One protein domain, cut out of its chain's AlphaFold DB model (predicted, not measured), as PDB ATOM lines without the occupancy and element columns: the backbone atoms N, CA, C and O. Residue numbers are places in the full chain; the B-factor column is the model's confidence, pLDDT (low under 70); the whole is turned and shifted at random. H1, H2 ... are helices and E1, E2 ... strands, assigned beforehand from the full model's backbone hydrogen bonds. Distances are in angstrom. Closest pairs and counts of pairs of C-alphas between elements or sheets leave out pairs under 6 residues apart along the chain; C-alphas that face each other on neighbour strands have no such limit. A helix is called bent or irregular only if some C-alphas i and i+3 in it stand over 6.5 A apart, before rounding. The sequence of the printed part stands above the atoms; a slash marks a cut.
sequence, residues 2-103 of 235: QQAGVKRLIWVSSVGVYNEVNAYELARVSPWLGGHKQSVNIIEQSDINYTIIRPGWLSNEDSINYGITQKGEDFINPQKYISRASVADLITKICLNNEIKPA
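AT A GLANCE: This is residues 2 to 103 of the 235 residues of an uncharacterized protein of Helicobacter sp. MIT 99-10781 (UniProt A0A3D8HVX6). Two helices, H1 and H2, lie on opposite sides of a thin middle made of one short strand pair, E1 with E2, while a second short pair, E3 with E4, sits at one end, where H1 and H2 begin; residues 60 to 80 form a long loop. The 102 printed residues run E1 H1 E2 E3 E4 H2, both sheets parallel, class mixed, with under half, 50, in named elements. The whole is compact, radius of gyration of the C-alphas 14.4 A, spanning 42 by 31 by 22 A.

HOW THE PARTS SIT: E1, residues 9 to 12, H1, residues 23 to 44, and E2, residues 50 to 53, form a strand-helix-strand unit, parallel neighbour strands with a helix between, its crossover right-handed; N 51 and O 9 are 2.8 A apart, within hydrogen-bond range. The closest C-alphas of H1 and E2, Ile 43 and Tyr 50, are 7.9 A apart. E3, residues 57 to 59, and E4, residues 81 to 83, are parallel at 50 degrees, with N 59 and O 82 at 2.8 A. H2, residues 84 to 97, is apart from H1; its closest C-alpha to E3, Arg 84, is 6.2 A from that of Leu 58. Every O i to N i+4 pair is within range in H2, 13 of 18 in H1.

IN THESE COORDINATES: E1 begins at C-alpha 9 (147.791, 135.518, -25.594). H1, 23.7 A, is irregular, C-alphas 28 and 31 being 7.4 A apart. H2, 19.9 A, ends at C-alpha 97 (135.458, 136.709, -36.366).

THE WHOLE: The farthest C-alphas, Gln 3 and Tyr 24, are 42.5 A apart. The printed part has no cut; E3 to E4 is a long link. Mean pLDDT of the printed part is 75.2, with 9 residues under 70, among them 2 to 4.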
ATOM      1  N   GLN A   2     156.043 141.940 -25.665       66.75
ATOM      2  CA  GLN A   2     156.544 143.132 -26.381       66.75
ATOM      3  C   GLN A   2     157.725 142.865 -27.334       66.75
ATOM      4  O   GLN A   2     157.618 143.182 -28.511       66.75
ATOM      5  N   GLN A   3     158.803 142.210 -26.877       66.75
ATOM      6  CA  GLN A   3     159.949 141.868 -27.745       66.75
ATOM      7  C   GLN A   3     159.584 140.963 -28.935       66.75
ATOM      8  O   GLN A   3     160.248 141.007 -29.961       66.75
ATOM      9  N   ALA A   4     158.530 140.152 -28.805       66.12
ATOM     10  CA  ALA A   4     158.062 139.245 -29.853       66.12
ATOM     11  C   ALA A   4     156.912 139.840 -30.691       66.12
ATOM     12  O   ALA A   4     156.333 139.135 -31.511       66.12
ATOM     13  N   GLY A   5     156.520 141.098 -30.446       72.56
ATOM     14  CA  GLY A   5     155.386 141.743 -31.120       72.56
ATOM     15  C   GLY A   5     154.016 141.107 -30.834       72.56
ATOM     16  O   GLY A   5     153.043 141.407 -31.523       72.56
ATOM     17  N   VAL A   6     153.908 140.228 -29.830       72.19
ATOM     18  CA  VAL A   6     152.654 139.539 -29.493       72.19
ATOM     19  C   VAL A   6     151.749 140.495 -28.723       72.19
ATOM     20  O   VAL A   6     152.129 140.976 -27.655       72.19
ATOM     21  N   LYS A   7     150.550 140.758 -29.260       72.88
ATOM     22  CA  LYS A   7     149.567 141.700 -28.689       72.88
ATOM     23  C   LYS A   7     148.574 141.056 -27.717       72.88
ATOM     24  O   LYS A   7     148.089 141.731 -26.815       72.88
ATOM     25  N   ARG A   8     148.263 139.768 -27.896       76.50
ATOM     26  CA  ARG A   8     147.315 139.012 -27.067       76.50
ATOM     27  C   ARG A   8     147.729 137.547 -26.984       76.50
ATOM     28  O   ARG A   8     148.107 136.964 -27.998       76.50
ATOM     29  N   LEU A   9     147.623 136.954 -25.801       73.88
ATOM     30  CA  LEU A   9     147.791 135.518 -25.594       73.88
ATOM     31  C   LEU A   9     146.425 134.826 -25.663       73.88
ATOM     32  O   LEU A   9     145.548 135.121 -24.859       73.88
ATOM     33  N   ILE A  10     146.238 133.879 -26.581       74.56
ATOM     34  CA  ILE A  10     145.107 132.945 -26.510       74.56
ATOM     35  C   ILE A  10     145.663 131.609 -26.044       74.56
ATOM     36  O   ILE A  10     146.455 130.986 -26.749       74.56
ATOM     37  N   TRP A  11     145.263 131.179 -24.852       73.12
ATOM     38  CA  TRP A  11     145.675 129.899 -24.301       73.12
ATOM     39  C   TRP A  11     144.487 128.951 -24.200       73.12
ATOM     40  O   TRP A  11     143.495 129.249 -23.545       73.12
ATOM     41  N   VAL A  12     144.591 127.789 -24.840       73.69
ATOM     42  CA  VAL A  12     143.604 126.716 -24.711       73.69
ATOM     43  C   VAL A  12     144.135 125.687 -23.725       73.69
ATOM     44  O   VAL A  12     145.151 125.038 -23.988       73.69
ATOM     45  N   SER A  13     143.470 125.547 -22.583       70.31
ATOM     46  CA  SER A  13     143.783 124.478 -21.643       70.31
ATOM     47  C   SER A  13     143.292 123.147 -22.209       70.31
ATOM     48  O   SER A  13     142.185 123.054 -22.735       70.31
ATOM     49  N   SER A  14     144.101 122.093 -22.095       64.25
ATOM     50  CA  SER A  14     143.735 120.743 -22.550       64.25
ATOM     51  C   SER A  14     142.591 120.117 -21.743       64.25
ATOM     52  O   SER A  14     142.020 119.113 -22.161       64.25
ATOM     53  N   VAL A  15     142.298 120.679 -20.573       72.62
ATOM     54  CA  VAL A  15     141.275 120.242 -19.625       72.62
ATOM     55  C   VAL A  15     140.860 121.440 -18.769       72.62
ATOM     56  O   VAL A  15     141.663 122.357 -18.567       72.62
ATOM     57  N   GLY A  16     139.632 121.452 -18.262       75.38
ATOM     58  CA  GLY A  16     139.225 122.421 -17.252       75.38
ATOM     59  C   GLY A  16     140.165 122.396 -16.046       75.38
ATOM     60  O   GLY A  16     140.648 121.341 -15.636       75.38
ATOM     61  N   VAL A  17     140.480 123.575 -15.522       75.69
ATOM     62  CA  VAL A  17     141.473 123.753 -14.455       75.69
ATOM     63  C   VAL A  17     140.839 124.019 -13.099       75.69
ATOM     64  O   VAL A  17     141.512 123.820 -12.095       75.69
ATOM     65  N   TYR A  18     139.569 124.417 -13.049       76.06
ATOM     66  CA  TYR A  18     138.816 124.606 -11.814       76.06
ATOM     67  C   TYR A  18     137.601 123.674 -11.805       76.06
ATOM     68  O   TYR A  18     137.772 122.458 -11.721       76.06
ATOM     69  N   ASN A  19     136.392 124.221 -11.917       73.06
ATOM     70  CA  ASN A  19     135.137 123.502 -11.678       73.06
ATOM     71  C   ASN A  19     134.428 123.127 -12.995       73.06
ATOM     72  O   ASN A  19     133.268 122.715 -13.002       73.06
ATOM     73  N   GLU A  20     135.124 123.286 -14.124       78.00
ATOM     74  CA  GLU A  20     134.589 123.031 -15.469       78.00
ATOM     75  C   GLU A  20     134.436 121.539 -15.766       78.00
ATOM     76  O   GLU A  20     133.637 121.141 -16.613       78.00
ATOM     77  N   VAL A  21     135.236 120.712 -15.096       75.62
ATOM     78  CA  VAL A  21     135.278 119.262 -15.284       75.62
ATOM     79  C   VAL A  21     134.358 118.603 -14.272       75.62
ATOM     80  O   VAL A  21     134.327 119.017 -13.113       75.62
ATOM     81  N   ASN A  22     133.628 117.572 -14.705       76.56
ATOM     82  CA  ASN A  22     132.770 116.824 -13.798       76.56
ATOM     83  C   ASN A  22     133.573 116.153 -12.670       76.56
ATOM     84  O   ASN A  22     134.738 115.830 -12.877       76.56
ATOM     85  N   ALA A  23     132.977 115.958 -11.493       74.56
ATOM     86  CA  ALA A  23     133.671 115.463 -10.301       74.56
ATOM     87  C   ALA A  23     134.420 114.146 -10.557       74.56
ATOM     88  O   ALA A  23     135.571 113.994 -10.143       74.56
ATOM     89  N   TYR A  24     133.796 113.247 -11.318       72.19
ATOM     90  CA  TYR A  24     134.382 111.981 -11.730       72.19
ATOM     91  C   TYR A  24     135.662 112.172 -12.576       72.19
ATOM     92  O   TYR A  24     136.739 111.671 -12.241       72.19
ATOM     93  N   GLU A  25     135.596 112.956 -13.651       75.62
ATOM     94  CA  GLU A  25     136.747 113.216 -14.516       75.62
ATOM     95  C   GLU A  25     137.804 114.071 -13.803       75.62
ATOM     96  O   GLU A  25     139.006 113.873 -13.998       75.62
ATOM     97  N   LEU A  26     137.380 114.977 -12.918       73.75
ATOM     98  CA  LEU A  26     138.256 115.798 -12.093       73.75
ATOM     99  C   LEU A  26     139.102 114.921 -11.169       73.75
ATOM    100  O   LEU A  26     140.309 115.140 -11.094       73.75
ATOM    101  N   ALA A  27     138.518 113.903 -10.530       73.88
ATOM    102  CA  ALA A  27     139.260 112.944  -9.712       73.88
ATOM    103  C   ALA A  27     140.349 112.228 -10.530       73.88
ATOM    104  O   ALA A  27     141.492 112.101 -10.083       73.88
ATOM    105  N   ARG A  28     140.041 111.854 -11.777       74.12
ATOM    106  CA  ARG A  28     140.985 111.183 -12.686       74.12
ATOM    107  C   ARG A  28     142.133 112.072 -13.144       74.12
ATOM    108  O   ARG A  28     143.250 111.579 -13.334       74.12
ATOM    109  N   VAL A  29     141.884 113.366 -13.356       72.06
ATOM    110  CA  VAL A  29     142.923 114.299 -13.820       72.06
ATOM    111  C   VAL A  29     143.600 115.104 -12.721       72.06
ATOM    112  O   VAL A  29     144.665 115.670 -12.972       72.06
ATOM    113  N   SER A  30     143.054 115.111 -11.504       73.44
ATOM    114  CA  SER A  30     143.574 115.850 -10.347       73.44
ATOM    115  C   SER A  30     145.090 115.695 -10.132       73.44
ATOM    116  O   SER A  30     145.751 116.728  -9.978       73.44
ATOM    117  N   PRO A  31     145.699 114.490 -10.255       78.00
ATOM    118  CA  PRO A  31     147.148 114.323 -10.089       78.00
ATOM    119  C   PRO A  31     148.007 115.156 -11.055       78.00
ATOM    120  O   PRO A  31     149.166 115.446 -10.771       78.00
ATOM    121  N   TRP A  32     147.447 115.557 -12.198       70.19
ATOM    122  CA  TRP A  32     148.135 116.311 -13.249       70.19
ATOM    123  C   TRP A  32     147.731 117.793 -13.260       70.19
ATOM    124  O   TRP A  32     148.427 118.615 -13.855       70.19
ATOM    125  N   LEU A  33     146.626 118.156 -12.599       74.31
ATOM    126  CA  LEU A  33     146.033 119.496 -12.665       74.31
ATOM    127  C   LEU A  33     146.792 120.564 -11.876       74.31
ATOM    128  O   LEU A  33     146.652 121.742 -12.194       74.31
ATOM    129  N   GLY A  34     147.606 120.187 -10.885       77.44
ATOM    130  CA  GLY A  34     148.343 121.146 -10.053       77.44
ATOM    131  C   GLY A  34     149.187 122.127 -10.877       77.44
ATOM    132  O   GLY A  34     149.062 123.341 -10.715       77.44
ATOM    133  N   GLY A  35     149.966 121.615 -11.836       76.25
ATOM    134  CA  GLY A  35     150.782 122.450 -12.726       76.25
ATOM    135  C   GLY A  35     149.953 123.303 -13.693       76.25
ATOM    136  O   GLY A  35     150.317 124.445 -13.981       76.25
ATOM    137  N   HIS A  36     148.806 122.792 -14.155       75.75
ATOM    138  CA  HIS A  36     147.885 123.551 -15.005       75.75
ATOM    139  C   HIS A  36     147.258 124.725 -14.242       75.75
ATOM    140  O   HIS A  36     147.288 125.848 -14.740       75.75
ATOM    141  N   LYS A  37     146.780 124.494 -13.010       80.00
ATOM    142  CA  LYS A  37     146.248 125.538 -12.117       80.00
ATOM    143  C   LYS A  37     147.284 126.619 -11.833       80.00
ATOM    144  O   LYS A  37     146.981 127.798 -11.959       80.00
ATOM    145  N   GLN A  38     148.515 126.228 -11.503       81.69
ATOM    146  CA  GLN A  38     149.608 127.179 -11.272       81.69
ATOM    147  C   GLN A  38     149.889 128.031 -12.515       81.69
ATOM    148  O   GLN A  38     150.023 129.246 -12.410       81.69
ATOM    149  N   SER A  39     149.908 127.414 -13.697       80.50
ATOM    150  CA  SER A  39     150.135 128.120 -14.963       80.50
ATOM    151  C   SER A  39     148.999 129.104 -15.300       80.50
ATOM    152  O   SER A  39     149.275 130.222 -15.733       80.50
ATOM    153  N   VAL A  40     147.735 128.725 -15.060       81.00
ATOM    154  CA  VAL A  40     146.567 129.625 -15.181       81.00
ATOM    155  C   VAL A  40     146.676 130.780 -14.209       81.00
ATOM    156  O   VAL A  40     146.631 131.921 -14.656       81.00
ATOM    157  N   ASN A  41     146.944 130.516 -12.933       84.25
ATOM    158  CA  ASN A  41     147.082 131.573 -11.935       84.25
ATOM    159  C   ASN A  41     148.178 132.585 -12.312       84.25
ATOM    160  O   ASN A  41     147.960 133.783 -12.168       84.25
ATOM    161  N   ILE A  42     149.323 132.136 -12.845       84.44
ATOM    162  CA  ILE A  42     150.401 133.032 -13.305       84.44
ATOM    163  C   ILE A  42     149.912 133.958 -14.426       84.44
ATOM    164  O   ILE A  42     150.181 135.157 -14.392       84.44
ATOM    165  N   ILE A  43     149.197 133.421 -15.419       82.12
ATOM    166  CA  ILE A  43     148.676 134.227 -16.533       82.12
ATOM    167  C   ILE A  43     147.588 135.182 -16.039       82.12
ATOM    168  O   ILE A  43     147.602 136.355 -16.407       82.12
ATOM    169  N   GLU A  44     146.691 134.717 -15.170       82.38
ATOM    170  CA  GLU A  44     145.593 135.525 -14.637       82.38
ATOM    171  C   GLU A  44     146.038 136.662 -13.713       82.38
ATOM    172  O   GLU A  44     145.323 137.662 -13.613       82.38
ATOM    173  N   GLN A  45     147.192 136.511 -13.059       85.12
ATOM    174  CA  GLN A  45     147.829 137.528 -12.216       85.12
ATOM    175  C   GLN A  45     148.779 138.451 -12.995       85.12
ATOM    176  O   GLN A  45     149.332 139.380 -12.413       85.12
ATOM    177  N   SER A  46     149.004 138.196 -14.287       82.94
ATOM    178  CA  SER A  46     149.903 139.001 -15.118       82.94
ATOM    179  C   SER A  46     149.183 140.165 -15.804       82.94
ATOM    180  O   SER A  46     147.990 140.091 -16.085       82.94
ATOM    181  N   ASP A  47     149.944 141.186 -16.205       82.81
ATOM    182  CA  ASP A  47     149.447 142.318 -17.008       82.81
ATOM    183  C   ASP A  47     149.298 141.985 -18.511       82.81
ATOM    184  O   ASP A  47     149.203 142.865 -19.372       82.81
ATOM    185  N   ILE A  48     149.335 140.700 -18.876       80.00
ATOM    186  CA  ILE A  48     149.214 140.250 -20.265       80.00
ATOM    187  C   ILE A  48     147.752 140.375 -20.707       80.00
ATOM    188  O   ILE A  48     146.843 139.906 -20.034       80.00
ATOM    189  N   ASN A  49     147.499 140.927 -21.896       76.06
ATOM    190  CA  ASN A  49     146.182 140.804 -22.523       76.06
ATOM    191  C   ASN A  49     145.967 139.348 -22.970       76.06
ATOM    192  O   ASN A  49     146.711 138.862 -23.830       76.06
ATOM    193  N   TYR A  50     144.979 138.649 -22.405       76.50
ATOM    194  CA  TYR A  50     144.777 137.226 -22.670       76.50
ATOM    195  C   TYR A  50     143.313 136.803 -22.871       76.50
ATOM    196  O   TYR A  50     142.362 137.480 -22.487       76.50
ATOM    197  N   THR A  51     143.147 135.627 -23.475       76.38
ATOM    198  CA  THR A  51     141.929 134.808 -23.445       76.38
ATOM    199  C   THR A  51     142.336 133.393 -23.048       76.38
ATOM    200  O   THR A  51     143.203 132.818 -23.704       76.38
ATOM    201  N   ILE A  52     141.718 132.817 -22.012       74.62
ATOM    202  CA  ILE A  52     141.911 131.399 -21.674       74.62
ATOM    203  C   ILE A  52     140.649 130.630 -22.054       74.62
ATOM    204  O   ILE A  52     139.576 130.887 -21.516       74.62
ATOM    205  N   ILE A  53     140.786 129.674 -22.969       75.38
ATOM    206  CA  ILE A  53     139.729 128.726 -23.321       75.38
ATOM    207  C   ILE A  53     139.897 127.508 -22.420       75.38
ATOM    208  O   ILE A  53     140.907 126.805 -22.491       75.38
ATOM    209  N   ARG A  54     138.916 127.270 -21.551       79.00
ATOM    210  CA  ARG A  54     138.926 126.180 -20.569       79.00
ATOM    211  C   ARG A  54     137.750 125.258 -20.868       79.00
ATOM    212  O   ARG A  54     136.637 125.549 -20.439       79.00
ATOM    213  N   PRO A  55     137.955 124.205 -21.675       73.12
ATOM    214  CA  PRO A  55     136.873 123.300 -22.007       73.12
ATOM    215  C   PRO A  55     136.489 122.471 -20.776       73.12
ATOM    216  O   PRO A  55     137.353 122.059 -19.999       73.12
ATOM    217  N   GLY A  56     135.195 122.172 -20.642       75.75
ATOM    218  CA  GLY A  56     134.745 121.034 -19.843       75.75
ATOM    219  C   GLY A  56     135.295 119.715 -20.401       75.75
ATOM    220  O   GLY A  56     136.083 119.692 -21.354       75.75
ATOM    221  N   TRP A  57     134.900 118.582 -19.824       79.06
ATOM    222  CA  TRP A  57     135.402 117.301 -20.328       79.06
ATOM    223  C   TRP A  57     134.901 116.999 -21.741       79.06
ATOM    224  O   TRP A  57     133.785 117.360 -22.093       79.06
ATOM    225  N   LEU A  58     135.704 116.317 -22.561       77.88
ATOM    226  CA  LEU A  58     135.416 116.174 -23.989       77.88
ATOM    227  C   LEU A  58     134.666 114.877 -24.339       77.88
ATOM    228  O   LEU A  58     135.239 113.791 -24.205       77.88
ATOM    229  N   SER A  59     133.474 114.973 -24.933       76.19
ATOM    230  CA  SER A  59     132.776 113.851 -25.588       76.19
ATOM    231  C   SER A  59     133.066 113.787 -27.098       76.19
ATOM    232  O   SER A  59     133.826 114.589 -27.658       76.19
ATOM    233  N   ASN A  60     132.503 112.780 -27.766       68.75
ATOM    234  CA  ASN A  60     132.544 112.620 -29.227       68.75
ATOM    235  C   ASN A  60     131.138 112.606 -29.823       68.75
ATOM    236  O   ASN A  60     130.926 112.046 -30.892       68.75
ATOM    237  N   GLU A  61     130.184 113.190 -29.104       73.06
ATOM    238  CA  GLU A  61     128.874 113.465 -29.668       73.06
ATOM    239  C   GLU A  61     129.026 114.365 -30.892       73.06
ATOM    240  O   GLU A  61     129.876 115.257 -30.919       73.06
ATOM    241  N   ASP A  62     128.193 114.133 -31.896       73.56
ATOM    242  CA  ASP A  62     128.147 114.961 -33.096       73.56
ATOM    243  C   ASP A  62     127.129 116.092 -32.908       73.56
ATOM    244  O   ASP A  62     126.105 116.182 -33.580       73.56
ATOM    245  N   SER A  63     127.356 116.904 -31.878       78.25
ATOM    246  CA  SER A  63     126.490 118.020 -31.500       78.25
ATOM    247  C   SER A  63     127.327 119.281 -31.334       78.25
ATOM    248  O   SER A  63     128.428 119.231 -30.795       78.25
ATOM    249  N   ILE A  64     126.829 120.431 -31.787       79.38
ATOM    250  CA  ILE A  64     127.438 121.733 -31.486       79.38
ATOM    251  C   ILE A  64     126.588 122.374 -30.397       79.38
ATOM    252  O   ILE A  64     125.522 122.925 -30.655       79.38
ATOM    253  N   ASN A  65     127.054 122.255 -29.160       80.06
ATOM    254  CA  ASN A  65     126.409 122.819 -27.984       80.06
ATOM    255  C   ASN A  65     127.474 123.226 -26.960       80.06
ATOM    256  O   ASN A  65     128.213 122.379 -26.450       80.06
ATOM    257  N   TYR A  66     127.594 124.527 -26.709       79.06
ATOM    258  CA  TYR A  66     128.457 125.099 -25.681       79.06
ATOM    259  C   TYR A  66     127.993 126.517 -25.328       79.06
ATOM    260  O   TYR A  66     127.434 127.226 -26.165       79.06
ATOM    261  N   GLY A  67     128.245 126.927 -24.085       76.12
ATOM    262  CA  GLY A  67     128.140 128.318 -23.645       76.12
ATOM    263  C   GLY A  67     129.523 128.957 -23.538       76.12
ATOM    264  O   GLY A  67     130.522 128.257 -23.367       76.12
ATOM    265  N   ILE A  68     129.583 130.284 -23.633       76.06
ATOM    266  CA  ILE A  68     130.782 131.075 -23.332       76.06
ATOM    267  C   ILE A  68     130.452 131.927 -22.113       76.06
ATOM    268  O   ILE A  68     129.390 132.542 -22.074       76.06
ATOM    269  N   THR A  69     131.359 131.962 -21.143       73.38
ATOM    270  CA  THR A  69     131.263 132.824 -19.963       73.38
ATOM    271  C   THR A  69     132.485 133.728 -19.889       73.38
ATOM    272  O   THR A  69     133.560 133.395 -20.407       73.38
ATOM    273  N   GLN A  70     132.320 134.903 -19.293       73.38
ATOM    274  CA  GLN A  70     133.400 135.854 -19.057       73.38
ATOM    275  C   GLN A  70     134.081 135.616 -17.707       73.38
ATOM    276  O   GLN A  70     133.603 134.884 -16.842       73.38
ATOM    277  N   LYS A  71     135.250 136.238 -17.518       66.88
ATOM    278  CA  LYS A  71     135.970 136.186 -16.242       66.88
ATOM    279  C   LYS A  71     135.083 136.765 -15.134       66.88
ATOM    280  O   LYS A  71     134.663 137.912 -15.230       66.88
ATOM    281  N   GLY A  72     134.862 135.981 -14.080       72.44
ATOM    282  CA  GLY A  72     134.010 136.353 -12.947       72.44
ATOM    283  C   GLY A  72     132.561 135.878 -13.065       72.44
ATOM    284  O   GLY A  72     131.839 135.958 -12.078       72.44
ATOM    285  N   GLU A  73     132.148 135.352 -14.220       78.50
ATOM    286  CA  GLU A  73     130.854 134.685 -14.374       78.50
ATOM    287  C   GLU A  73     130.966 133.199 -14.020       78.50
ATOM    288  O   GLU A  73     131.970 132.539 -14.318       78.50
ATOM    289  N   ASP A  74     129.905 132.658 -13.424       75.88
ATOM    290  CA  ASP A  74     129.781 131.220 -13.203       75.88
ATOM    291  C   ASP A  74     129.708 130.471 -14.536       75.88
ATOM    292  O   ASP A  74     129.115 130.943 -15.508       75.88
ATOM    293  N   PHE A  75     130.288 129.269 -14.587       74.69
ATOM    294  CA  PHE A  75     130.177 128.419 -15.769       74.69
ATOM    295  C   PHE A  75     128.722 128.058 -16.056       74.69
ATOM    296  O   PHE A  75     127.979 127.639 -15.173       74.69
ATOM    297  N   ILE A  76     128.344 128.127 -17.331       73.88
ATOM    298  CA  ILE A  76     127.055 127.618 -17.795       73.88
ATOM    299  C   ILE A  76     127.157 126.095 -17.894       73.88
ATOM    300  O   ILE A  76     127.984 125.575 -18.641       73.88
ATOM    301  N   ASN A  77     126.283 125.385 -17.175       73.75
ATOM    302  CA  ASN A  77     126.242 123.920 -17.120       73.75
ATOM    303  C   ASN A  77     127.590 123.287 -16.717       73.75
ATOM    304  O   ASN A  77     128.144 122.485 -17.482       73.75
ATOM    305  N   PRO A  78     128.125 123.618 -15.526       70.25
ATOM    306  CA  PRO A  78     129.332 122.968 -15.038       70.25
ATOM    307  C   PRO A  78     129.091 121.454 -14.973       70.25
ATOM    308  O   PRO A  78     127.955 121.004 -14.818       70.25
ATOM    309  N   GLN A  79     130.158 120.661 -15.076       68.38
ATOM    310  CA  GLN A  79     130.094 119.194 -15.000       68.38
ATOM    311  C   GLN A  79     129.483 118.484 -16.231       68.38
ATOM    312  O   GLN A  79     129.370 117.258 -16.232       68.38
ATOM    313  N   LYS A  80     129.112 119.191 -17.308       75.19
ATOM    314  CA  LYS A  80     128.708 118.537 -18.567       75.19
ATOM    315  C   LYS A  80     129.894 118.245 -19.483       75.19
ATOM    316  O   LYS A  80     130.935 118.899 -19.431       75.19
ATOM    317  N   TYR A  81     129.712 117.247 -20.344       78.50
ATOM    318  CA  TYR A  81     130.633 116.979 -21.436       78.50
ATOM    319  C   TYR A  81     130.409 117.974 -22.581       78.50
ATOM    320  O   TYR A  81     129.276 118.329 -22.896       78.50
ATOM    321  N   ILE A  82     131.493 118.398 -23.221       78.00
ATOM    322  CA  ILE A  82     131.498 119.229 -24.423       78.00
ATOM    323  C   ILE A  82     131.993 118.368 -25.577       78.00
ATOM    324  O   ILE A  82     133.041 117.730 -25.484       78.00
ATOM    325  N   SER A  83     131.271 118.340 -26.689       79.19
ATOM    326  CA  SER A  83     131.729 117.595 -27.855       79.19
ATOM    327  C   SER A  83     133.003 118.207 -28.454       79.19
ATOM    328  O   SER A  83     133.248 119.416 -28.424       79.19
ATOM    329  N   ARG A  84     133.825 117.376 -29.093       75.69
ATOM    330  CA  ARG A  84     134.946 117.879 -29.907       75.69
ATOM    331  C   ARG A  84     134.472 118.728 -31.094       75.69
ATOM    332  O   ARG A  84     135.219 119.610 -31.518       75.69
ATOM    333  N   ALA A  85     133.252 118.502 -31.588       70.56
ATOM    334  CA  ALA A  85     132.617 119.332 -32.609       70.56
ATOM    335  C   ALA A  85     132.374 120.767 -32.105       70.56
ATOM    336  O   ALA A  85     132.721 121.718 -32.802       70.56
ATOM    337  N   SER A  86     131.909 120.939 -30.862       79.06
ATOM    338  CA  SER A  86     131.764 122.245 -30.206       79.06
ATOM    339  C   SER A  86     133.087 123.007 -30.113       79.06
ATOM    340  O   SER A  86     133.145 124.198 -30.408       79.06
ATOM    341  N   VAL A  87     134.178 122.325 -29.743       76.50
ATOM    342  CA  VAL A  87     135.513 122.950 -29.681       76.50
ATOM    343  C   VAL A  87     135.981 123.382 -31.072       76.50
ATOM    344  O   VAL A  87     136.516 124.480 -31.229       76.50
ATOM    345  N   ALA A  88     135.768 122.540 -32.087       73.31
ATOM    346  CA  ALA A  88     136.109 122.868 -33.467       73.31
ATOM    347  C   ALA A  88     135.309 124.077 -33.984       73.31
ATOM    348  O   ALA A  88     135.894 124.970 -34.600       73.31
ATOM    349  N   ASP A  89     134.010 124.143 -33.688       77.81
ATOM    350  CA  ASP A  89     133.150 125.280 -34.030       77.81
ATOM    351  C   ASP A  89     133.624 126.575 -33.353       77.81
ATOM    352  O   ASP A  89     133.804 127.587 -34.030       77.81
ATOM    353  N   LEU A  90     133.923 126.541 -32.048       77.69
ATOM    354  CA  LEU A  90     134.433 127.710 -31.325       77.69
ATOM    355  C   LEU A  90     135.754 128.218 -31.914       77.69
ATOM    356  O   LEU A  90     135.899 129.414 -32.156       77.69
ATOM    357  N   ILE A  91     136.713 127.325 -32.177       73.56
ATOM    358  CA  ILE A  91     137.993 127.704 -32.795       73.56
ATOM    359  C   ILE A  91     137.751 128.317 -34.177       73.56
ATOM    360  O   ILE A  91     138.337 129.349 -34.494       73.56
ATOM    361  N   THR A  92     136.855 127.732 -34.974       73.62
ATOM    362  CA  THR A  92     136.496 128.251 -36.304       73.62
ATOM    363  C   THR A  92     135.904 129.654 -36.204       73.62
ATOM    364  O   THR A  92     136.361 130.564 -36.892       73.62
ATOM    365  N   LYS A  93     134.958 129.880 -35.285       76.56
ATOM    366  CA  LYS A  93     134.393 131.210 -35.018       76.56
ATOM    367  C   LYS A  93     135.452 132.204 -34.557       76.56
ATOM    368  O   LYS A  93     135.413 133.356 -34.978       76.56
ATOM    369  N   ILE A  94     136.411 131.779 -33.733       73.94
ATOM    370  CA  ILE A  94     137.523 132.641 -33.321       73.94
ATOM    371  C   ILE A  94     138.364 133.036 -34.538       73.94
ATOM    372  O   ILE A  94     138.638 134.222 -34.711       73.94
ATOM    373  N   CYS A  95     138.718 132.083 -35.403       68.69
ATOM    374  CA  CYS A  95     139.488 132.336 -36.622       68.69
ATOM    375  C   CYS A  95     138.775 133.262 -37.620       68.69
ATOM    376  O   CYS A  95     139.446 134.042 -38.294       68.69
ATOM    377  N   LEU A  96     137.449 133.150 -37.739       70.25
ATOM    378  CA  LEU A  96     136.647 133.917 -38.698       70.25
ATOM    379  C   LEU A  96     136.310 135.328 -38.209       70.25
ATOM    380  O   LEU A  96     136.279 136.257 -39.010       70.25
ATOM    381  N   ASN A  97     136.058 135.488 -36.909       75.81
ATOM    382  CA  ASN A  97     135.458 136.709 -36.366       75.81
ATOM    383  C   ASN A  97     136.437 137.595 -35.582       75.81
ATOM    384  O   ASN A  97     136.019 138.607 -35.026       75.81
ATOM    385  N   ASN A  98     137.723 137.233 -35.497       69.25
ATOM    386  CA  ASN A  98     138.734 138.037 -34.805       69.25
ATOM    387  C   ASN A  98     139.852 138.453 -35.760       69.25
ATOM    388  O   ASN A  98     140.356 137.646 -36.537       69.25
ATOM    389  N   GLU A  99     140.300 139.705 -35.631       70.81
ATOM    390  CA  GLU A  99     141.461 140.228 -36.362       70.81
ATOM    391  C   GLU A  99     142.736 139.424 -36.038       70.81
ATOM    392  O   GLU A  99     143.560 139.151 -36.911       70.81
ATOM    393  N   ILE A 100     142.874 138.987 -34.780       71.56
ATOM    394  CA  ILE A 100     143.977 138.142 -34.315       71.56
ATOM    395  C   ILE A 100     143.531 136.677 -34.327       71.56
ATOM    396  O   ILE A 100     142.753 136.243 -33.476       71.56
ATOM    397  N   LYS A 101     144.073 135.905 -35.269       71.38
ATOM    398  CA  LYS A 101     143.848 134.459 -35.385       71.38
ATOM    399  C   LYS A 101     144.699 133.671 -34.373       71.38
ATOM    400  O   LYS A 101     145.759 134.153 -33.961       71.38
ATOM    401  N   PRO A 102     144.295 132.446 -33.989       73.94
ATOM    402  CA  PRO A 102     145.155 131.543 -33.228       73.94
ATOM    403  C   PRO A 102     146.477 131.294 -33.964       73.94
ATOM    404  O   PRO A 102     146.477 130.961 -35.143       73.94
ATOM    405  N   ALA A 103     147.613 131.410 -33.273       76.56
ATOM    406  CA  ALA A 103     148.913 131.139 -33.893       76.56
ATOM    407  C   ALA A 103     149.174 129.631 -34.062       76.56
ATOM    408  O   ALA A 103     149.845 129.207 -35.001       76.56
TER     409      ALA A 103